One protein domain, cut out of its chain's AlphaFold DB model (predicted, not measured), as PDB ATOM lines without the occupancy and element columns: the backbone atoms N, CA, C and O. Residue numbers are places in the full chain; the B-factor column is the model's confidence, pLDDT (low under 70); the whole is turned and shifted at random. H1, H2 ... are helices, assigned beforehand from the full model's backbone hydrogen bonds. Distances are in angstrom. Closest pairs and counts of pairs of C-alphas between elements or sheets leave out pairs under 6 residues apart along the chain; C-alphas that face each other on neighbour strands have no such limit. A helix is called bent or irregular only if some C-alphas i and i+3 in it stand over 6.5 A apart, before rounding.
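AT A GLANCE: This is residues 49 to 164 and 251 to 291 of the 584 residues of an uncharacterized protein of Mycolicibacterium psychrotolerans (UniProt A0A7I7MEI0). Four helices, H6, H1b, H2 and H3, stand side by side in a single flat row; H1a and H5 meet at one end of it, and H4 with the loop of residues 132 to 148 makes the other. The long helix H1 bends, its arm H1b in the row and its arm H1a turned aside. The printed part has 157 residues, with six named helices, H1 to H6 in chain order, and no named strand: all helix. It is loose, with a radius of gyration of the C-alphas of 18.7 A, and spans 61 by 40 by 17 A, only just flat.

IN THESE COORDINATES: H1, residues 54 to 82, was assigned as one helix by its hydrogen bonds but is bent: C-alphas 63 and 66 are 7.0 A apart. Arm H1a, residues 54 to 63, begins at C-alpha (245.427, 232.156, 295.364); arm H1b, residues 66 to 82, is 24.4 A long. H2 is residues 101 to 112, 16.3 A; H3 is 116 to 131, 22.0 A, with a kink of 25 degrees near residue 125. H4 is residues 149 to 155 and H5 251 to 260. H6, residues 271 to 288, 25.7 A, ends at C-alpha (222.141, 206.950, 319.999).

HOW THE PARTS SIT: H1b touches H6, the same way at a shallow tilt of 19 degrees; C-alphas 77 and 281 are closest, 4.3 A. H1b and H2 form a helical hairpin at 23 degrees, closest C-alphas 76 and 107, 4.9 A. H2 and H3 form another, a steep tilt of 40 degrees, closest C-alphas 106 and 123, 4.2 A. H3, with residues 117 to 122 alone, touches H5; C-alphas 121 and 251 are closest, 5.1 A. H5 touches H1a, only just about perpendicular at 71 degrees, closest C-alphas 259 and 54, 4.5 A. H4 touches no helix. Every O i to N i+4 pair is within hydrogen-bond range in H1a, H1b, H2 and H6; H3 has 9 of 12, H5 5 of 6, and H4 1 of 3, beside 2 of 4 O i to N i+3 pairs.

THE WHOLE: The C-alphas of Ala 52 and Asn 147 are farthest apart, 61.1 A. Residues 165 to 250 are not printed; C-alphas 164 and 251 are 14.5 A apart across the cut. The links H1 to H2 and H3 to H4 are long. Residues 138 to 147 have pLDDT under 70.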
ATOM      1  N   GLN A  49     247.585 223.644 289.377       71.50
ATOM      2  CA  GLN A  49     248.107 224.416 290.488       71.50
ATOM      3  C   GLN A  49     248.708 225.714 289.927       71.50
ATOM      4  O   GLN A  49     249.728 225.703 289.233       71.50
ATOM      5  N   SER A  50     248.058 226.845 290.201       86.12
ATOM      6  CA  SER A  50     248.388 228.158 289.651       86.12
ATOM      7  C   SER A  50     248.406 229.236 290.730       86.12
ATOM      8  O   SER A  50     247.433 229.450 291.447       86.12
ATOM      9  N   ALA A  51     249.479 230.031 290.774       88.56
ATOM     10  CA  ALA A  51     249.564 231.190 291.666       88.56
ATOM     11  C   ALA A  51     248.512 232.286 291.369       88.56
ATOM     12  O   ALA A  51     248.330 233.194 292.178       88.56
ATOM     13  N   ALA A  52     247.809 232.213 290.229       90.56
ATOM     14  CA  ALA A  52     246.670 233.084 289.934       90.56
ATOM     15  C   ALA A  52     245.409 232.716 290.742       90.56
ATOM     16  O   ALA A  52     244.574 233.589 290.980       90.56
ATOM     17  N   ASN A  53     245.291 231.462 291.192       93.12
ATOM     18  CA  ASN A  53     244.119 230.949 291.900       93.12
ATOM     19  C   ASN A  53     244.115 231.357 293.390       93.12
ATOM     20  O   ASN A  53     243.059 231.397 294.009       93.12
ATOM     21  N   ILE A  54     245.253 231.807 293.938       91.88
ATOM     22  CA  ILE A  54     245.427 232.156 295.364       91.88
ATOM     23  C   ILE A  54     244.398 233.184 295.855       91.88
ATOM     24  O   ILE A  54     243.804 233.012 296.919       91.88
ATOM     25  N   LEU A  55     244.166 234.263 295.099       89.75
ATOM     26  CA  LEU A  55     243.198 235.287 295.503       89.75
ATOM     27  C   LEU A  55     241.735 234.815 295.346       89.75
ATOM     28  O   LEU A  55     240.985 234.976 296.311       89.75
ATOM     29  N   PRO A  56     241.317 234.207 294.214       91.88
ATOM     30  CA  PRO A  56     240.039 233.499 294.114       91.88
ATOM     31  C   PRO A  56     239.788 232.513 295.258       91.88
ATOM     32  O   PRO A  56     238.759 232.611 295.916       91.88
ATOM     33  N   ASN A  57     240.732 231.624 295.564       93.06
ATOM     34  CA  ASN A  57     240.520 230.521 296.502       93.06
ATOM     35  C   ASN A  57     240.485 231.011 297.953       93.06
ATOM     36  O   ASN A  57     239.673 230.536 298.739       93.06
ATOM     37  N   MET A  58     241.268 232.040 298.304       90.50
ATOM     38  CA  MET A  58     241.154 232.709 299.606       90.50
ATOM     39  C   MET A  58     239.780 233.378 299.798       90.50
ATOM     40  O   MET A  58     239.237 233.368 300.905       90.50
ATOM     41  N   ILE A  59     239.199 233.951 298.736       90.81
ATOM     42  CA  ILE A  59     237.847 234.527 298.774       90.81
ATOM     43  C   ILE A  59     236.797 233.412 298.850       90.81
ATOM     44  O   ILE A  59     235.924 233.455 299.716       90.81
ATOM     45  N   ASN A  60     236.895 232.399 297.988       92.62
ATOM     46  CA  ASN A  60     235.926 231.311 297.908       92.62
ATOM     47  C   ASN A  60     235.906 230.492 299.204       92.62
ATOM     48  O   ASN A  60     234.822 230.225 299.701       92.62
ATOM     49  N   ALA A  61     237.055 230.218 299.829       90.25
ATOM     50  CA  ALA A  61     237.137 229.601 301.154       90.25
ATOM     51  C   ALA A  61     236.346 230.366 302.227       90.25
ATOM     52  O   ALA A  61     235.577 229.768 302.977       90.25
ATOM     53  N   PHE A  62     236.507 231.691 302.295       89.94
ATOM     54  CA  PHE A  62     235.789 232.517 303.268       89.94
ATOM     55  C   PHE A  62     234.275 232.530 303.006       89.94
ATOM     56  O   PHE A  62     233.484 232.466 303.946       89.94
ATOM     57  N   LEU A  63     233.861 232.577 301.735       92.44
ATOM     58  CA  LEU A  63     232.446 232.546 301.354       92.44
ATOM     59  C   LEU A  63     231.821 231.143 301.484       92.44
ATOM     60  O   LEU A  63     230.631 231.049 301.774       92.44
ATOM     61  N   ASN A  64     232.616 230.077 301.344       93.25
ATOM     62  CA  ASN A  64     232.214 228.680 301.526       93.25
ATOM     63  C   ASN A  64     232.230 228.233 302.994       93.25
ATOM     64  O   ASN A  64     231.632 227.206 303.298       93.25
ATOM     65  N   ALA A  65     232.849 228.971 303.924       91.88
ATOM     66  CA  ALA A  65     232.902 228.596 305.342       91.88
ATOM     67  C   ALA A  65     231.520 228.277 305.975       91.88
ATOM     68  O   ALA A  65     231.423 227.293 306.710       91.88
ATOM     69  N   PRO A  66     230.413 228.993 305.666       94.00
ATOM     70  CA  PRO A  66     229.079 228.606 306.129       94.00
ATOM     71  C   PRO A  66     228.606 227.256 305.569       94.00
ATOM     72  O   PRO A  66     227.945 226.505 306.284       94.00
ATOM     73  N   GLN A  67     228.946 226.924 304.317       95.38
ATOM     74  CA  GLN A  67     228.641 225.615 303.734       95.38
ATOM     75  C   GLN A  67     229.536 224.535 304.336       95.38
ATOM     76  O   GLN A  67     229.021 223.502 304.730       95.38
ATOM     77  N   ALA A  68     230.840 224.787 304.487       93.94
ATOM     78  CA  ALA A  68     231.770 223.864 305.133       93.94
ATOM     79  C   ALA A  68     231.332 223.523 306.566       93.94
ATOM     80  O   ALA A  68     231.431 222.372 306.970       93.94
ATOM     81  N   HIS A  69     230.763 224.485 307.302       95.00
ATOM     82  CA  HIS A  69     230.133 224.238 308.601       95.00
ATOM     83  C   HIS A  69     228.895 223.330 308.500       95.00
ATOM     84  O   HIS A  69     228.717 222.436 309.320       95.00
ATOM     85  N   VAL A  70     228.027 223.528 307.502       96.56
ATOM     86  CA  VAL A  70     226.857 222.656 307.277       96.56
ATOM     87  C   VAL A  70     227.282 221.251 306.839       96.56
ATOM     88  O   VAL A  70     226.737 220.272 307.347       96.56
ATOM     89  N   ASP A  71     228.286 221.131 305.971       95.50
ATOM     90  CA  ASP A  71     228.908 219.863 305.578       95.50
ATOM     91  C   ASP A  71     229.485 219.152 306.819       95.50
ATOM     92  O   ASP A  71     229.204 217.977 307.045       95.50
ATOM     93  N   ALA A  72     230.200 219.884 307.683       95.88
ATOM     94  CA  ALA A  72     230.759 219.368 308.930       95.88
ATOM     95  C   ALA A  72     229.683 218.900 309.923       95.88
ATOM     96  O   ALA A  72     229.844 217.846 310.528       95.88
ATOM     97  N   VAL A  73     228.560 219.617 310.070       96.56
ATOM     98  CA  VAL A  73     227.436 219.169 310.918       96.56
ATOM     99  C   VAL A  73     226.789 217.888 310.365       96.56
ATOM    100  O   VAL A  73     226.397 217.031 311.157       96.56
ATOM    101  N   ASN A  74     226.710 217.714 309.038       96.19
ATOM    102  CA  ASN A  74     226.263 216.451 308.432       96.19
ATOM    103  C   ASN A  74     227.258 215.314 308.719       96.19
ATOM    104  O   ASN A  74     226.859 214.290 309.267       96.19
ATOM    105  N   TYR A  75     228.549 215.511 308.425       95.12
ATOM    106  CA  TYR A  75     229.594 214.504 308.653       95.12
ATOM    107  C   TYR A  75     229.709 214.123 310.141       95.12
ATOM    108  O   TYR A  75     229.825 212.945 310.475       95.12
ATOM    109  N   TRP A  76     229.564 215.095 311.046       94.69
ATOM    110  CA  TRP A  76     229.468 214.881 312.490       94.69
ATOM    111  C   TRP A  76     228.261 213.998 312.823       94.69
ATOM    112  O   TRP A  76     228.447 212.929 313.401       94.69
ATOM    113  N   ALA A  77     227.046 214.354 312.384       92.88
ATOM    114  CA  ALA A  77     225.848 213.531 312.592       92.88
ATOM    115  C   ALA A  77     226.005 212.088 312.075       92.88
ATOM    116  O   ALA A  77     225.604 211.140 312.750       92.88
ATOM    117  N   GLU A  78     226.625 211.921 310.908       90.56
ATOM    118  CA  GLU A  78     226.880 210.624 310.278       90.56
ATOM    119  C   GLU A  78     227.960 209.817 311.022       90.56
ATOM    120  O   GLU A  78     227.813 208.604 311.168       90.56
ATOM    121  N   SER A  79     228.994 210.464 311.571       91.06
ATOM    122  CA  SER A  79     230.014 209.815 312.410       91.06
ATOM    123  C   SER A  79     229.448 209.294 313.734       91.06
ATOM    124  O   SER A  79     229.741 208.167 314.129       91.06
ATOM    125  N   TRP A  80     228.555 210.054 314.381       88.38
ATOM    126  CA  TRP A  80     227.841 209.567 315.557       88.38
ATOM    127  C   TRP A  80     226.911 208.412 315.161       88.38
ATOM    128  O   TRP A  80     226.991 207.344 315.766       88.38
ATOM    129  N   ALA A  81     226.122 208.546 314.089       87.19
ATOM    130  CA  ALA A  81     225.251 207.466 313.614       87.19
ATOM    131  C   ALA A  81     226.009 206.156 313.295       87.19
ATOM    132  O   ALA A  81     225.479 205.077 313.566       87.19
ATOM    133  N   LYS A  82     227.255 206.231 312.799       85.56
ATOM    134  CA  LYS A  82     228.133 205.068 312.564       85.56
ATOM    135  C   LYS A  82     228.468 204.276 313.834       85.56
ATOM    136  O   LYS A  82     228.592 203.060 313.743       85.56
ATOM    137  N   SER A  83     228.541 204.921 315.004       82.12
ATOM    138  CA  SER A  83     228.723 204.216 316.290       82.12
ATOM    139  C   SER A  83     227.443 203.563 316.843       82.12
ATOM    140  O   SER A  83     227.465 202.834 317.831       82.12
ATOM    141  N   GLY A  84     226.287 203.788 316.210       83.00
ATOM    142  CA  GLY A  84     225.028 203.171 316.623       83.00
ATOM    143  C   GLY A  84     224.487 203.712 317.952       83.00
ATOM    144  O   GLY A  84     224.310 204.917 318.123       83.00
ATOM    145  N   ASN A  85     224.122 202.813 318.873       83.75
ATOM    146  CA  ASN A  85     223.450 203.156 320.129       83.75
ATOM    147  C   ASN A  85     224.364 202.911 321.333       83.75
ATOM    148  O   ASN A  85     224.755 201.777 321.596       83.75
ATOM    149  N   TRP A  86     224.634 203.966 322.101       82.38
ATOM    150  CA  TRP A  86     225.605 203.958 323.200       82.38
ATOM    151  C   TRP A  86     225.158 203.149 324.432       82.38
ATOM    152  O   TRP A  86     225.942 202.935 325.354       82.38
ATOM    153  N   TRP A  87     223.921 202.643 324.442       80.19
ATOM    154  CA  TRP A  87     223.420 201.709 325.453       80.19
ATOM    155  C   TRP A  87     223.535 200.235 325.028       80.19
ATOM    156  O   TRP A  87     223.219 199.349 325.823       80.19
ATOM    157  N   VAL A  88     223.994 199.953 323.803       78.31
ATOM    158  CA  VAL A  88     224.201 198.603 323.256       78.31
ATOM    159  C   VAL A  88     225.667 198.447 322.857       78.31
ATOM    160  O   VAL A  88     226.122 199.056 321.891       78.31
ATOM    161  N   TYR A  89     226.414 197.620 323.587       74.00
ATOM    162  CA  TYR A  89     227.800 197.302 323.234       74.00
ATOM    163  C   TYR A  89     227.883 196.655 321.844       74.00
ATOM    164  O   TYR A  89     227.046 195.828 321.473       74.00
ATOM    165  N   SER A  90     228.877 197.062 321.056       75.31
ATOM    166  CA  SER A  90     229.146 196.509 319.726       75.31
ATOM    167  C   SER A  90     230.579 196.824 319.298       75.31
ATOM    168  O   SER A  90     231.224 197.668 319.905       75.31
ATOM    169  N   GLN A  91     231.063 196.231 318.204       76.88
ATOM    170  CA  GLN A  91     232.404 196.527 317.672       76.88
ATOM    171  C   GLN A  91     232.633 197.997 317.264       76.88
ATOM    172  O   GLN A  91     233.782 198.361 317.036       76.88
ATOM    173  N   VAL A  92     231.569 198.807 317.158       78.62
ATOM    174  CA  VAL A  92     231.584 200.256 316.857       78.62
ATOM    175  C   VAL A  92     230.981 201.100 317.995       78.62
ATOM    176  O   VAL A  92     230.584 202.241 317.786       78.62
ATOM    177  N   ASN A  93     230.834 200.507 319.182       79.25
ATOM    178  CA  ASN A  93     230.508 201.196 320.427       79.25
ATOM    179  C   ASN A  93     231.188 200.442 321.578       79.25
ATOM    180  O   ASN A  93     230.562 199.602 322.240       79.25
ATOM    181  N   VAL A  94     232.474 200.730 321.783       78.75
ATOM    182  CA  VAL A  94     233.232 200.310 322.973       78.75
ATOM    183  C   VAL A  94     233.849 201.519 323.668       78.75
ATOM    184  O   VAL A  94     234.014 202.582 323.073       78.75
ATOM    185  N   LEU A  95     234.243 201.363 324.932       80.12
ATOM    186  CA  LEU A  95     235.058 202.382 325.587       80.12
ATOM    187  C   LEU A  95     236.510 202.297 325.095       80.12
ATOM    188  O   LEU A  95     237.250 201.396 325.486       80.12
ATOM    189  N   GLY A  96     236.914 203.253 324.260       83.50
ATOM    190  CA  GLY A  96     238.266 203.340 323.715       83.50
ATOM    191  C   GLY A  96     238.268 204.042 322.361       83.50
ATOM    192  O   GLY A  96     237.681 205.116 322.223       83.50
ATOM    193  N   TRP A  97     238.930 203.417 321.386       87.06
ATOM    194  CA  TRP A  97     239.052 203.892 320.014       87.06
ATOM    195  C   TRP A  97     238.663 202.789 319.030       87.06
ATOM    196  O   TRP A  97     239.440 201.877 318.744       87.06
ATOM    197  N   ASP A  98     237.436 202.874 318.537       83.94
ATOM    198  CA  ASP A  98     236.774 201.912 317.665       83.94
ATOM    199  C   ASP A  98     236.679 202.398 316.201       83.94
ATOM    200  O   ASP A  98     237.065 203.530 315.897       83.94
ATOM    201  N   PRO A  99     236.198 201.564 315.256       79.38
ATOM    202  CA  PRO A  99     236.146 201.913 313.835       79.38
ATOM    203  C   PRO A  99     235.268 203.125 313.473       79.38
ATOM    204  O   PRO A  99     235.400 203.632 312.360       79.38
ATOM    205  N   ALA A 100     234.390 203.611 314.360       83.31
ATOM    206  CA  ALA A 100     233.604 204.827 314.138       83.31
ATOM    207  C   ALA A 100     234.314 206.101 314.642       83.31
ATOM    208  O   ALA A 100     234.069 207.193 314.119       83.31
ATOM    209  N   ASN A 101     235.222 205.993 315.619       90.38
ATOM    210  CA  ASN A 101     235.893 207.158 316.203       90.38
ATOM    211  C   ASN A 101     236.812 207.961 315.245       90.38
ATOM    212  O   ASN A 101     236.856 209.184 315.409       90.38
ATOM    213  N   PRO A 102     237.480 207.385 314.217       90.19
ATOM    214  CA  PRO A 102     238.207 208.164 313.210       90.19
ATOM    215  C   PRO A 102     237.349 209.230 312.524       90.19
ATOM    216  O   PRO A 102     237.759 210.387 312.420       90.19
ATOM    217  N   ASP A 103     236.125 208.875 312.120       91.31
ATOM    218  CA  ASP A 103     235.195 209.825 311.508       91.31
ATOM    219  C   ASP A 103     234.695 210.865 312.516       91.31
ATOM    220  O   ASP A 103     234.533 212.029 312.149       91.31
ATOM    221  N   MET A 104     234.503 210.494 313.788       92.19
ATOM    222  CA  MET A 104     234.157 211.454 314.845       92.19
ATOM    223  C   MET A 104     235.272 212.481 315.055       92.19
ATOM    224  O   MET A 104     235.002 213.675 315.126       92.19
ATOM    225  N   ALA A 105     236.534 212.049 315.127       93.94
ATOM    226  CA  ALA A 105     237.663 212.951 315.334       93.94
ATOM    227  C   ALA A 105     237.860 213.913 314.154       93.94
ATOM    228  O   ALA A 105     238.034 215.115 314.361       93.94
ATOM    229  N   ARG A 106     237.771 213.406 312.917       93.88
ATOM    230  CA  ARG A 106     237.850 214.220 311.693       93.88
ATOM    231  C   ARG A 106     236.706 215.237 311.624       93.88
ATOM    232  O   ARG A 106     236.963 216.433 311.506       93.88
ATOM    233  N   SER A 107     235.461 214.790 311.790       94.38
ATOM    234  CA  SER A 107     234.287 215.673 311.731       94.38
ATOM    235  C   SER A 107     234.198 216.660 312.905       94.38
ATOM    236  O   SER A 107     233.723 217.780 312.718       94.38
ATOM    237  N   MET A 108     234.731 216.323 314.089       95.00
ATOM    238  CA  MET A 108     234.916 217.280 315.190       95.00
ATOM    239  C   MET A 108     235.848 218.426 314.783       95.00
ATOM    240  O   MET A 108     235.570 219.586 315.089       95.00
ATOM    241  N   VAL A 109     236.951 218.121 314.093       96.25
ATOM    242  CA  VAL A 109     237.894 219.138 313.611       96.25
ATOM    243  C   VAL A 109     237.272 219.981 312.495       96.25
ATOM    244  O   VAL A 109     237.397 221.201 312.548       96.25
ATOM    245  N   ASP A 110     236.541 219.378 311.551       95.44
ATOM    246  CA  ASP A 110     235.785 220.114 310.521       95.44
ATOM    247  C   ASP A 110     234.715 221.047 311.130       95.44
ATOM    248  O   ASP A 110     234.486 222.148 310.627       95.44
ATOM    249  N   LEU A 111     234.085 220.649 312.243       94.88
ATOM    250  CA  LEU A 111     233.083 221.452 312.954       94.88
ATOM    251  C   LEU A 111     233.702 222.611 313.756       94.88
ATOM    252  O   LEU A 111     233.105 223.682 313.868       94.88
ATOM    253  N   LEU A 112     234.892 222.408 314.331       95.31
ATOM    254  CA  LEU A 112     235.637 223.437 315.069       95.31
ATOM    255  C   LEU A 112     236.376 224.412 314.139       95.31
ATOM    256  O   LEU A 112     236.583 225.573 314.498       95.31
ATOM    257  N   LEU A 113     236.773 223.945 312.956       93.88
ATOM    258  CA  LEU A 113     237.479 224.695 311.924       93.88
ATOM    259  C   LEU A 113     236.740 224.520 310.583       93.88
ATOM    260  O   LEU A 113     237.159 223.696 309.776       93.88
ATOM    261  N   PRO A 114     235.683 225.301 310.285       89.56
ATOM    262  CA  PRO A 114     234.933 225.200 309.026       89.56
ATOM    263  C   PRO A 114     235.698 225.808 307.827       89.56
ATOM    264  O   PRO A 114     235.227 226.711 307.136       89.56
ATOM    265  N   PHE A 115     236.917 225.320 307.592       89.81
ATOM    266  CA  PHE A 115     237.840 225.698 306.523       89.81
ATOM    267  C   PHE A 115     238.588 224.435 306.057       89.81
ATOM    268  O   PHE A 115     239.669 224.105 306.553       89.81
ATOM    269  N   LYS A 116     237.969 223.739 305.091       85.31
ATOM    270  CA  LYS A 116     238.308 222.382 304.610       85.31
ATOM    271  C   LYS A 116     239.810 222.071 304.427       85.31
ATOM    272  O   LYS A 116     240.221 220.986 304.839       85.31
ATOM    273  N   PRO A 117     240.652 222.962 303.859       86.56
ATOM    274  CA  PRO A 117     242.071 222.662 303.633       86.56
ATOM    275  C   PRO A 117     242.844 222.477 304.939       86.56
ATOM    276  O   PRO A 117     243.683 221.586 305.064       86.56
ATOM    277  N   LEU A 118     242.542 223.310 305.935       89.50
ATOM    278  CA  LEU A 118     243.198 223.283 307.236       89.50
ATOM    279  C   LEU A 118     242.587 222.209 308.146       89.50
ATOM    280  O   LEU A 118     243.306 221.539 308.886       89.50
ATOM    281  N   SER A 119     241.266 222.025 308.073       92.50
ATOM    282  CA  SER A 119     240.545 221.083 308.927       92.50
ATOM    283  C   SER A 119     240.836 219.628 308.579       92.50
ATOM    284  O   SER A 119     241.145 218.863 309.487       92.50
ATOM    285  N   LYS A 120     240.889 219.248 307.292       90.06
ATOM    286  CA  LYS A 120     241.272 217.881 306.900       90.06
ATOM    287  C   LYS A 120     242.703 217.528 307.318       90.06
ATOM    288  O   LYS A 120     242.934 216.414 307.783       90.06
ATOM    289  N   ALA A 121     243.648 218.466 307.219       91.19
ATOM    290  CA  ALA A 121     245.022 218.257 307.687       91.19
ATOM    291  C   ALA A 121     245.089 218.063 309.213       91.19
ATOM    292  O   ALA A 121     245.702 217.109 309.692       91.19
ATOM    293  N   TYR A 122     244.391 218.901 309.992       92.44
ATOM    294  CA  TYR A 122     244.302 218.694 311.440       92.44
ATOM    295  C   TYR A 122     243.496 217.444 311.824       92.44
ATOM    296  O   TYR A 122     243.848 216.801 312.805       92.44
ATOM    297  N   GLY A 123     242.486 217.036 311.053       92.06
ATOM    298  CA  GLY A 123     241.734 215.797 311.268       92.06
ATOM    299  C   GLY A 123     242.641 214.567 311.194       92.06
ATOM    300  O   GLY A 123     242.679 213.783 312.141       92.06
ATOM    301  N   ARG A 124     243.463 214.470 310.137       89.19
ATOM    302  CA  ARG A 124     244.507 213.433 309.985       89.19
ATOM    303  C   ARG A 124     245.567 213.455 311.092       89.19
ATOM    304  O   ARG A 124     246.188 212.431 311.355       89.19
ATOM    305  N   ALA A 125     245.806 214.607 311.721       91.38
ATOM    306  CA  ALA A 125     246.753 214.745 312.828       91.38
ATOM    307  C   ALA A 125     246.141 214.374 314.194       91.38
ATOM    308  O   ALA A 125     246.807 213.766 315.032       91.38
ATOM    309  N   VAL A 126     244.875 214.732 314.417       92.69
ATOM    310  CA  VAL A 126     244.134 214.479 315.662       92.69
ATOM    311  C   VAL A 126     243.724 213.014 315.779       92.69
ATOM    312  O   VAL A 126     243.813 212.459 316.865       92.69
ATOM    313  N   GLU A 127     243.338 212.370 314.678       91.50
ATOM    314  CA  GLU A 127     242.936 210.958 314.615       91.50
ATOM    315  C   GLU A 127     243.942 209.979 315.268       91.50
ATOM    316  O   GLU A 127     243.573 209.335 316.253       91.50
ATOM    317  N   PRO A 128     245.215 209.867 314.826       90.50
ATOM    318  CA  PRO A 128     246.177 208.942 315.427       90.50
ATOM    319  C   PRO A 128     246.575 209.359 316.851       90.50
ATOM    320  O   PRO A 128     246.872 208.504 317.685       90.50
ATOM    321  N   TRP A 129     246.538 210.659 317.165       91.25
ATOM    322  CA  TRP A 129     246.753 211.135 318.529       91.25
ATOM    323  C   TRP A 129     245.615 210.707 319.467       91.25
ATOM    324  O   TRP A 129     245.892 210.249 320.574       91.25
ATOM    325  N   MET A 130     244.352 210.791 319.039       91.81
ATOM    326  CA  MET A 130     243.214 210.299 319.818       91.81
ATOM    327  C   MET A 130     243.244 208.773 319.937       91.81
ATOM    328  O   MET A 130     243.064 208.277 321.044       91.81
ATOM    329  N   ALA A 131     243.576 208.037 318.872       89.06
ATOM    330  CA  ALA A 131     243.744 206.580 318.921       89.06
ATOM    331  C   ALA A 131     244.772 206.130 319.975       89.06
ATOM    332  O   ALA A 131     244.537 205.178 320.717       89.06
ATOM    333  N   ALA A 132     245.889 206.853 320.096       88.38
ATOM    334  CA  ALA A 132     246.924 206.578 321.092       88.38
ATOM    335  C   ALA A 132     246.591 207.067 322.519       88.38
ATOM    336  O   ALA A 132     247.314 206.736 323.456       88.38
ATOM    337  N   ASN A 133     245.530 207.863 322.701       88.62
ATOM    338  CA  ASN A 133     245.124 208.435 323.995       88.62
ATOM    339  C   ASN A 133     243.738 207.982 324.480       88.62
ATOM    340  O   ASN A 133     243.393 208.248 325.631       88.62
ATOM    341  N   LEU A 134     242.973 207.283 323.643       88.50
ATOM    342  CA  LEU A 134     241.716 206.611 323.967       88.50
ATOM    343  C   LEU A 134     241.843 205.101 323.690       88.50
ATOM    344  O   LEU A 134     241.104 204.565 322.876       88.50
ATOM    345  N   PRO A 135     242.800 204.392 324.308       80.50
ATOM    346  CA  PRO A 135     242.992 202.968 324.070       80.50
ATOM    347  C   PRO A 135     241.749 202.118 324.364       80.50
ATOM    348  O   PRO A 135     241.039 202.328 325.348       80.50
ATOM    349  N   MET A 136     241.538 201.108 323.519       80.38
ATOM    350  CA  MET A 136     240.782 199.902 323.864       80.38
ATOM    351  C   MET A 136     241.608 199.017 324.816       80.38
ATOM    352  O   MET A 136     242.833 199.046 324.767       80.38
ATOM    353  N   HIS A 137     240.963 198.141 325.594       75.81
ATOM    354  CA  HIS A 137     241.655 197.106 326.373       75.81
ATOM    355  C   HIS A 137     240.983 195.738 326.206       75.81
ATOM    356  O   HIS A 137     239.784 195.612 326.457       75.81
ATOM    357  N   ASN A 138     241.743 194.701 325.825       68.62
ATOM    358  CA  ASN A 138     241.220 193.344 325.603       68.62
ATOM    359  C   ASN A 138     240.376 192.852 326.794       68.62
ATOM    360  O   ASN A 138     240.758 193.022 327.955       68.62
ATOM    361  N   GLY A 139     239.224 192.239 326.508       63.25
ATOM    362  CA  GLY A 139     238.310 191.734 327.538       63.25
ATOM    363  C   GLY A 139     237.582 192.813 328.354       63.25
ATOM    364  O   GLY A 139     237.025 192.491 329.403       63.25
ATOM    365  N   CYS A 140     237.585 194.072 327.901       69.94
ATOM    366  CA  CYS A 140     236.773 195.148 328.463       69.94
ATOM    367  C   CYS A 140     236.064 195.937 327.355       69.94
ATOM    368  O   CYS A 140     236.655 196.782 326.686       69.94
ATOM    369  N   SER A 141     234.769 195.661 327.188       67.75
ATOM    370  CA  SER A 141     233.875 196.337 326.241       67.75
ATOM    371  C   SER A 141     233.468 197.746 326.709       67.75
ATOM    372  O   SER A 141     233.289 198.652 325.891       67.75
ATOM    373  N   GLY A 142     233.379 197.968 328.026       68.06
ATOM    374  CA  GLY A 142     233.078 199.276 328.605       68.06
ATOM    375  C   GLY A 142     233.055 199.316 330.133       68.06
ATOM    376  O   GLY A 142     233.760 198.575 330.811       68.06
ATOM    377  N   LEU A 143     232.251 200.221 330.694       62.25
ATOM    378  CA  LEU A 143     232.116 200.429 332.138       62.25
ATOM    379  C   LEU A 143     230.661 200.250 332.591       62.25
ATOM    380  O   LEU A 143     229.827 201.093 332.263       62.25
ATOM    381  N   PRO A 144     230.377 199.306 333.505       58.12
ATOM    382  CA  PRO A 144     230.755 197.884 333.465       58.12
ATOM    383  C   PRO A 144     230.016 197.119 332.331       58.12
ATOM    384  O   PRO A 144     229.098 197.672 331.718       58.12
ATOM    385  N   PRO A 145     230.330 195.834 332.070       54.28
ATOM    386  CA  PRO A 145     231.355 195.000 332.698       54.28
ATOM    387  C   PRO A 145     232.762 195.283 332.159       54.28
ATOM    388  O   PRO A 145     232.976 195.524 330.978       54.28
ATOM    389  N   CYS A 146     233.727 195.230 333.065       66.44
ATOM    390  CA  CYS A 146     235.146 195.152 332.762       66.44
ATOM    391  C   CYS A 146     235.830 194.639 334.030       66.44
ATOM    392  O   CYS A 146     235.525 195.115 335.127       66.44
ATOM    393  N   ASN A 147     236.693 193.630 333.899       64.94
ATOM    394  CA  ASN A 147     237.335 193.004 335.059       64.94
ATOM    395  C   ASN A 147     238.462 193.872 335.641       64.94
ATOM    396  O   ASN A 147     238.692 193.829 336.848       64.94
ATOM    397  N   ASP A 148     239.105 194.696 334.806       71.50
ATOM    398  CA  ASP A 148     240.037 195.739 335.237       71.50
ATOM    399  C   ASP A 148     239.709 197.092 334.568       71.50
ATOM    400  O   ASP A 148     240.294 197.459 333.547       71.50
ATOM    401  N   PRO A 149     238.764 197.868 335.131       73.31
ATOM    402  CA  PRO A 149     238.431 199.192 334.613       73.31
ATOM    403  C   PRO A 149     239.526 200.233 334.894       73.31
ATOM    404  O   PRO A 149     239.433 201.350 334.385       73.31
ATOM    405  N   GLN A 150     240.544 199.910 335.703       79.25
ATOM    406  CA  GLN A 150     241.702 200.786 335.865       79.25
ATOM    407  C   GLN A 150     242.620 200.680 334.650       79.25
ATOM    408  O   GLN A 150     243.070 201.722 334.200       79.25
ATOM    409  N   ALA A 151     242.816 199.496 334.061       73.88
ATOM    410  CA  ALA A 151     243.704 199.311 332.906       73.88
ATOM    411  C   ALA A 151     243.345 200.198 331.689       73.88
ATOM    412  O   ALA A 151     244.239 200.759 331.049       73.88
ATOM    413  N   ILE A 152     242.049 200.415 331.414       74.81
ATOM    414  CA  ILE A 152     241.588 201.421 330.432       74.81
ATOM    415  C   ILE A 152     241.951 202.838 330.906       74.81
ATOM    416  O   ILE A 152     242.616 203.600 330.208       74.81
ATOM    417  N   LEU A 153     241.520 203.215 332.113       81.06
ATOM    418  CA  LEU A 153     241.641 204.592 332.603       81.06
ATOM    419  C   LEU A 153     243.089 205.021 332.900       81.06
ATOM    420  O   LEU A 153     243.371 206.217 332.897       81.06
ATOM    421  N   SER A 154     244.002 204.078 333.146       81.38
ATOM    422  CA  SER A 154     245.424 204.333 333.390       81.38
ATOM    423  C   SER A 154     246.254 204.435 332.115       81.38
ATOM    424  O   SER A 154     247.351 204.979 332.178       81.38
ATOM    425  N   SER A 155     245.766 203.910 330.987       77.94
ATOM    426  CA  SER A 155     246.433 203.992 329.680       77.94
ATOM    427  C   SER A 155     245.933 205.174 328.832       77.94
ATOM    428  O   SER A 155     246.644 205.645 327.943       77.94
ATOM    429  N   MET A 156     244.750 205.715 329.144       85.62
ATOM    430  CA  MET A 156     244.212 206.938 328.539       85.62
ATOM    431  C   MET A 156     245.066 208.193 328.808       85.62
ATOM    432  O   MET A 156     245.618 208.391 329.888       85.62
ATOM    433  N   PHE A 157     245.112 209.087 327.816       87.38
ATOM    434  CA  PHE A 157     245.744 210.416 327.861       87.38
ATOM    435  C   PHE A 157     247.256 210.469 328.199       87.38
ATOM    436  O   PHE A 157     247.757 211.522 328.605       87.38
ATOM    437  N   LEU A 158     248.005 209.372 328.012       86.25
ATOM    438  CA  LEU A 158     249.449 209.311 328.294       86.25
ATOM    439  C   LEU A 158     250.373 209.756 327.139       86.25
ATOM    440  O   LEU A 158     251.564 209.989 327.366       86.25
ATOM    441  N   VAL A 159     249.881 209.845 325.899       87.88
ATOM    442  CA  VAL A 159     250.722 210.020 324.704       87.88
ATOM    443  C   VAL A 159     250.766 211.487 324.261       87.88
ATOM    444  O   VAL A 159     249.849 212.010 323.623       87.88
ATOM    445  N   ASP A 160     251.895 212.131 324.567       89.75
ATOM    446  CA  ASP A 160     252.257 213.487 324.131       89.75
ATOM    447  C   ASP A 160     252.144 213.650 322.593       89.75
ATOM    448  O   ASP A 160     252.835 212.924 321.864       89.75
ATOM    449  N   PRO A 161     251.349 214.622 322.079       90.00
ATOM    450  CA  PRO A 161     251.264 214.952 320.655       90.00
ATOM    451  C   PRO A 161     252.623 215.115 319.966       90.00
ATOM    452  O   PRO A 161     252.773 214.763 318.796       90.00
ATOM    453  N   LEU A 162     253.642 215.617 320.672       91.06
ATOM    454  CA  LEU A 162     254.967 215.850 320.100       91.06
ATOM    455  C   LEU A 162     255.675 214.555 319.669       91.06
ATOM    456  O   LEU A 162     256.550 214.620 318.800       91.06
ATOM    457  N   ARG A 163     255.288 213.377 320.186       90.56
ATOM    458  CA  ARG A 163     255.833 212.083 319.729       90.56
ATOM    459  C   ARG A 163     255.547 211.822 318.248       90.56
ATOM    460  O   ARG A 163     256.415 211.311 317.552       90.56
ATOM    461  N   PHE A 164     254.391 212.248 317.740       92.75
ATOM    462  CA  PHE A 164     254.029 212.074 316.329       92.75
ATOM    463  C   PHE A 164     254.861 212.952 315.380       92.75
ATOM    464  O   PHE A 164     255.058 212.587 314.224       92.75
ATOM    465  N   GLY A 251     249.371 221.021 307.556       90.06
ATOM    466  CA  GLY A 251     248.350 222.078 307.557       90.06
ATOM    467  C   GLY A 251     248.778 223.413 306.928       90.06
ATOM    468  O   GLY A 251     247.945 224.300 306.767       90.06
ATOM    469  N   TRP A 252     250.058 223.587 306.576       91.75
ATOM    470  CA  TRP A 252     250.510 224.704 305.736       91.75
ATOM    471  C   TRP A 252     250.545 224.308 304.258       91.75
ATOM    472  O   TRP A 252     250.111 225.090 303.417       91.75
ATOM    473  N   LYS A 253     251.006 223.088 303.950       93.00
ATOM    474  CA  LYS A 253     250.965 222.502 302.605       93.00
ATOM    475  C   LYS A 253     249.539 222.480 302.078       93.00
ATOM    476  O   LYS A 253     249.274 223.180 301.117       93.00
ATOM    477  N   SER A 254     248.604 221.850 302.791       91.75
ATOM    478  CA  SER A 254     247.203 221.753 302.363       91.75
ATOM    479  C   SER A 254     246.544 223.112 302.091       91.75
ATOM    480  O   SER A 254     245.733 223.232 301.179       91.75
ATOM    481  N   VAL A 255     246.916 224.156 302.840       92.06
ATOM    482  CA  VAL A 255     246.464 225.534 302.590       92.06
ATOM    483  C   VAL A 255     247.126 226.127 301.343       92.06
ATOM    484  O   VAL A 255     246.444 226.781 300.565       92.06
ATOM    485  N   VAL A 256     248.425 225.914 301.123       92.62
ATOM    486  CA  VAL A 256     249.128 226.371 299.910       92.62
ATOM    487  C   VAL A 256     248.640 225.635 298.660       92.62
ATOM    488  O   VAL A 256     248.399 226.288 297.647       92.62
ATOM    489  N   ASP A 257     248.454 224.319 298.742       92.56
ATOM    490  CA  ASP A 257     247.987 223.459 297.656       92.56
ATOM    491  C   ASP A 257     246.558 223.851 297.251       92.56
ATOM    492  O   ASP A 257     246.342 224.219 296.096       92.56
ATOM    493  N   TYR A 258     245.630 223.963 298.213       91.88
ATOM    494  CA  TYR A 258     244.278 224.489 297.970       91.88
ATOM    495  C   TYR A 258     244.275 225.911 297.402       91.88
ATOM    496  O   TYR A 258     243.430 226.256 296.582       91.88
ATOM    497  N   LEU A 259     245.205 226.778 297.812       93.00
ATOM    498  CA  LEU A 259     245.317 228.121 297.238       93.00
ATOM    499  C   LEU A 259     245.881 228.112 295.805       93.00
ATOM    500  O   LEU A 259     245.781 229.126 295.121       93.00
ATOM    501  N   MET A 260     246.457 227.008 295.327       94.19
ATOM    502  CA  MET A 260     246.899 226.867 293.937       94.19
ATOM    503  C   MET A 260     245.916 226.076 293.065       94.19
ATOM    504  O   MET A 260     245.859 226.355 291.869       94.19
ATOM    505  N   GLU A 261     245.151 225.142 293.632       92.38
ATOM    506  CA  GLU A 261     244.101 224.354 292.960       92.38
ATOM    507  C   GLU A 261     243.095 225.208 292.163       92.38
ATOM    508  O   GLU A 261     242.987 226.422 292.354       92.38
ATOM    509  N   ASP A 262     242.352 224.604 291.233       92.50
ATOM    510  CA  ASP A 262     241.340 225.342 290.469       92.50
ATOM    511  C   ASP A 262     240.159 225.790 291.362       92.50
ATOM    512  O   ASP A 262     239.721 225.024 292.222       92.50
ATOM    513  N   PRO A 263     239.624 227.023 291.204       88.12
ATOM    514  CA  PRO A 263     238.725 227.596 292.207       88.12
ATOM    515  C   PRO A 263     237.393 226.847 292.359       88.12
ATOM    516  O   PRO A 263     236.559 226.856 291.448       88.12
ATOM    517  N   GLU A 264     237.148 226.290 293.550       87.75
ATOM    518  CA  GLU A 264     235.842 225.735 293.933       87.75
ATOM    519  C   GLU A 264     234.712 226.760 293.701       87.75
ATOM    520  O   GLU A 264     234.888 227.948 294.004       87.75
ATOM    521  N   PRO A 265     233.518 226.342 293.240       89.19
ATOM    522  CA  PRO A 265     232.367 227.231 293.165       89.19
ATOM    523  C   PRO A 265     231.951 227.715 294.562       89.19
ATOM    524  O   PRO A 265     232.010 226.973 295.546       89.19
ATOM    525  N   VAL A 266     231.476 228.961 294.647       90.88
ATOM    526  CA  VAL A 266     230.934 229.495 295.902       90.88
ATOM    527  C   VAL A 266     229.535 228.926 296.139       90.88
ATOM    528  O   VAL A 266     228.593 229.290 295.431       90.88
ATOM    529  N   LYS A 267     229.389 228.068 297.152       92.94
ATOM    530  CA  LYS A 267     228.099 227.580 297.652       92.94
ATOM    531  C   LYS A 267     227.821 228.206 299.017       92.94
ATOM    532  O   LYS A 267     228.586 228.033 299.960       92.94
ATOM    533  N   PHE A 268     226.682 228.885 299.130       93.62
ATOM    534  CA  PHE A 268     226.095 229.247 300.419       93.62
ATOM    535  C   PHE A 268     225.013 228.222 300.777       93.62
ATOM    536  O   PHE A 268     224.223 227.877 299.894       93.62
ATOM    537  N   PRO A 269     224.921 227.776 302.042       94.69
ATOM    538  CA  PRO A 269     223.848 226.897 302.468       94.69
ATOM    539  C   PRO A 269     222.531 227.671 302.501       94.69
ATOM    540  O   PRO A 269     222.462 228.817 302.960       94.69
ATOM    541  N   THR A 270     221.458 227.025 302.073       96.31
ATOM    542  CA  THR A 270     220.106 227.483 302.385       96.31
ATOM    543  C   THR A 270     219.829 227.345 303.885       96.31
ATOM    544  O   THR A 270     220.396 226.496 304.580       96.31
ATOM    545  N   PHE A 271     218.888 228.141 304.401       94.56
ATOM    546  CA  PHE A 271     218.396 227.976 305.773       94.56
ATOM    547  C   PHE A 271     217.847 226.556 306.015       94.56
ATOM    548  O   PHE A 271     218.033 225.999 307.094       94.56
ATOM    549  N   GLN A 272     217.241 225.942 304.991       95.25
ATOM    550  CA  GLN A 272     216.727 224.576 305.064       95.25
ATOM    551  C   GLN A 272     217.846 223.532 305.176       95.25
ATOM    552  O   GLN A 272     217.728 222.634 306.002       95.25
ATOM    553  N   GLU A 273     218.953 223.658 304.437       95.75
ATOM    554  CA  GLU A 273     220.122 222.778 304.609       95.75
ATOM    555  C   GLU A 273     220.724 222.901 306.013       95.75
ATOM    556  O   GLU A 273     221.023 221.888 306.645       95.75
ATOM    557  N   GLN A 274     220.847 224.124 306.541       95.44
ATOM    558  CA  GLN A 274     221.385 224.346 307.885       95.44
ATOM    559  C   GLN A 274     220.478 223.749 308.976       95.44
ATOM    560  O   GLN A 274     220.967 223.041 309.858       95.44
ATOM    561  N   VAL A 275     219.160 223.973 308.902       96.19
ATOM    562  CA  VAL A 275     218.188 223.356 309.821       96.19
ATOM    563  C   VAL A 275     218.176 221.832 309.670       96.19
ATOM    564  O   VAL A 275     218.140 221.126 310.676       96.19
ATOM    565  N   THR A 276     218.276 221.308 308.445       95.75
ATOM    566  CA  THR A 276     218.308 219.860 308.174       95.75
ATOM    567  C   THR A 276     219.557 219.196 308.749       95.75
ATOM    568  O   THR A 276     219.445 218.127 309.342       95.75
ATOM    569  N   ALA A 277     220.729 219.829 308.655       94.44
ATOM    570  CA  ALA A 277     221.962 219.306 309.244       94.44
ATOM    571  C   ALA A 277     221.865 219.214 310.779       94.44
ATOM    572  O   ALA A 277     222.133 218.163 311.363       94.44
ATOM    573  N   TYR A 278     221.392 220.277 311.442       96.12
ATOM    574  CA  TYR A 278     221.168 220.247 312.892       96.12
ATOM    575  C   TYR A 278     220.054 219.276 313.305       96.12
ATOM    576  O   TYR A 278     220.158 218.645 314.358       96.12
ATOM    577  N   ARG A 279     219.021 219.099 312.472       95.00
ATOM    578  CA  ARG A 279     217.980 218.087 312.674       95.00
ATOM    579  C   ARG A 279     218.550 216.668 312.582       95.00
ATOM    580  O   ARG A 279     218.325 215.902 313.512       95.00
ATOM    581  N   LYS A 280     219.328 216.343 311.540       91.94
ATOM    582  CA  LYS A 280     220.042 215.058 311.410       91.94
ATOM    583  C   LYS A 280     220.898 214.771 312.645       91.94
ATOM    584  O   LYS A 280     220.845 213.667 313.174       91.94
ATOM    585  N   PHE A 281     221.651 215.761 313.138       92.62
ATOM    586  CA  PHE A 281     222.456 215.601 314.353       92.62
ATOM    587  C   PHE A 281     221.588 215.342 315.596       92.62
ATOM    588  O   PHE A 281     221.886 214.439 316.376       92.62
ATOM    589  N   GLY A 282     220.479 216.070 315.758       93.06
ATOM    590  CA  GLY A 282     219.514 215.831 316.836       93.06
ATOM    591  C   GLY A 282     218.854 214.447 316.769       93.06
ATOM    592  O   GLY A 282     218.702 213.796 317.799       93.06
ATOM    593  N   GLU A 283     218.510 213.971 315.571       90.12
ATOM    594  CA  GLU A 283     217.963 212.628 315.339       90.12
ATOM    595  C   GLU A 283     219.013 211.536 315.610       90.12
ATOM    596  O   GLU A 283     218.701 210.555 316.288       90.12
ATOM    597  N   ALA A 284     220.269 211.730 315.190       88.62
ATOM    598  CA  ALA A 284     221.381 210.827 315.497       88.62
ATOM    599  C   ALA A 284     221.628 210.718 317.013       88.62
ATOM    600  O   ALA A 284     221.650 209.609 317.546       88.62
ATOM    601  N   LEU A 285     221.713 211.848 317.729       89.88
ATOM    602  CA  LEU A 285     221.821 211.867 319.194       89.88
ATOM    603  C   LEU A 285     220.622 211.185 319.870       89.88
ATOM    604  O   LEU A 285     220.804 210.424 320.821       89.88
ATOM    605  N   ALA A 286     219.399 211.431 319.390       86.56
ATOM    606  CA  ALA A 286     218.189 210.839 319.955       86.56
ATOM    607  C   ALA A 286     218.131 209.315 319.757       86.56
ATOM    608  O   ALA A 286     217.700 208.605 320.663       86.56
ATOM    609  N   ILE A 287     218.583 208.797 318.612       84.12
ATOM    610  CA  ILE A 287     218.693 207.351 318.352       84.12
ATOM    611  C   ILE A 287     219.808 206.733 319.204       84.12
ATOM    612  O   ILE A 287     219.622 205.662 319.787       84.12
ATOM    613  N   MET A 288     220.947 207.415 319.302       84.94
ATOM    614  CA  MET A 288     222.141 206.950 319.999       84.94
ATOM    615  C   MET A 288     221.964 206.848 321.510       84.94
ATOM    616  O   MET A 288     222.271 205.818 322.108       84.94
ATOM    617  N   PHE A 289     221.486 207.927 322.128       89.12
ATOM    618  CA  PHE A 289     221.358 208.042 323.576       89.12
ATOM    619  C   PHE A 289     220.000 207.552 324.092       89.12
ATOM    620  O   PHE A 289     219.722 207.708 325.279       89.12
ATOM    621  N   ASN A 290     219.174 206.911 323.256       88.44
ATOM    622  CA  ASN A 290     217.965 206.219 323.698       88.44
ATOM    623  C   ASN A 290     218.320 204.930 324.474       88.44
ATOM    624  O   ASN A 290     218.765 203.967 323.844       88.44
ATOM    625  N   PRO A 291     218.065 204.841 325.795       88.31
ATOM    626  CA  PRO A 291     218.318 203.620 326.560       88.31
ATOM    627  C   PRO A 291     217.283 202.519 326.287       88.31
ATOM    628  O   PRO A 291     217.495 201.365 326.660       88.31
TER     629      PRO A 291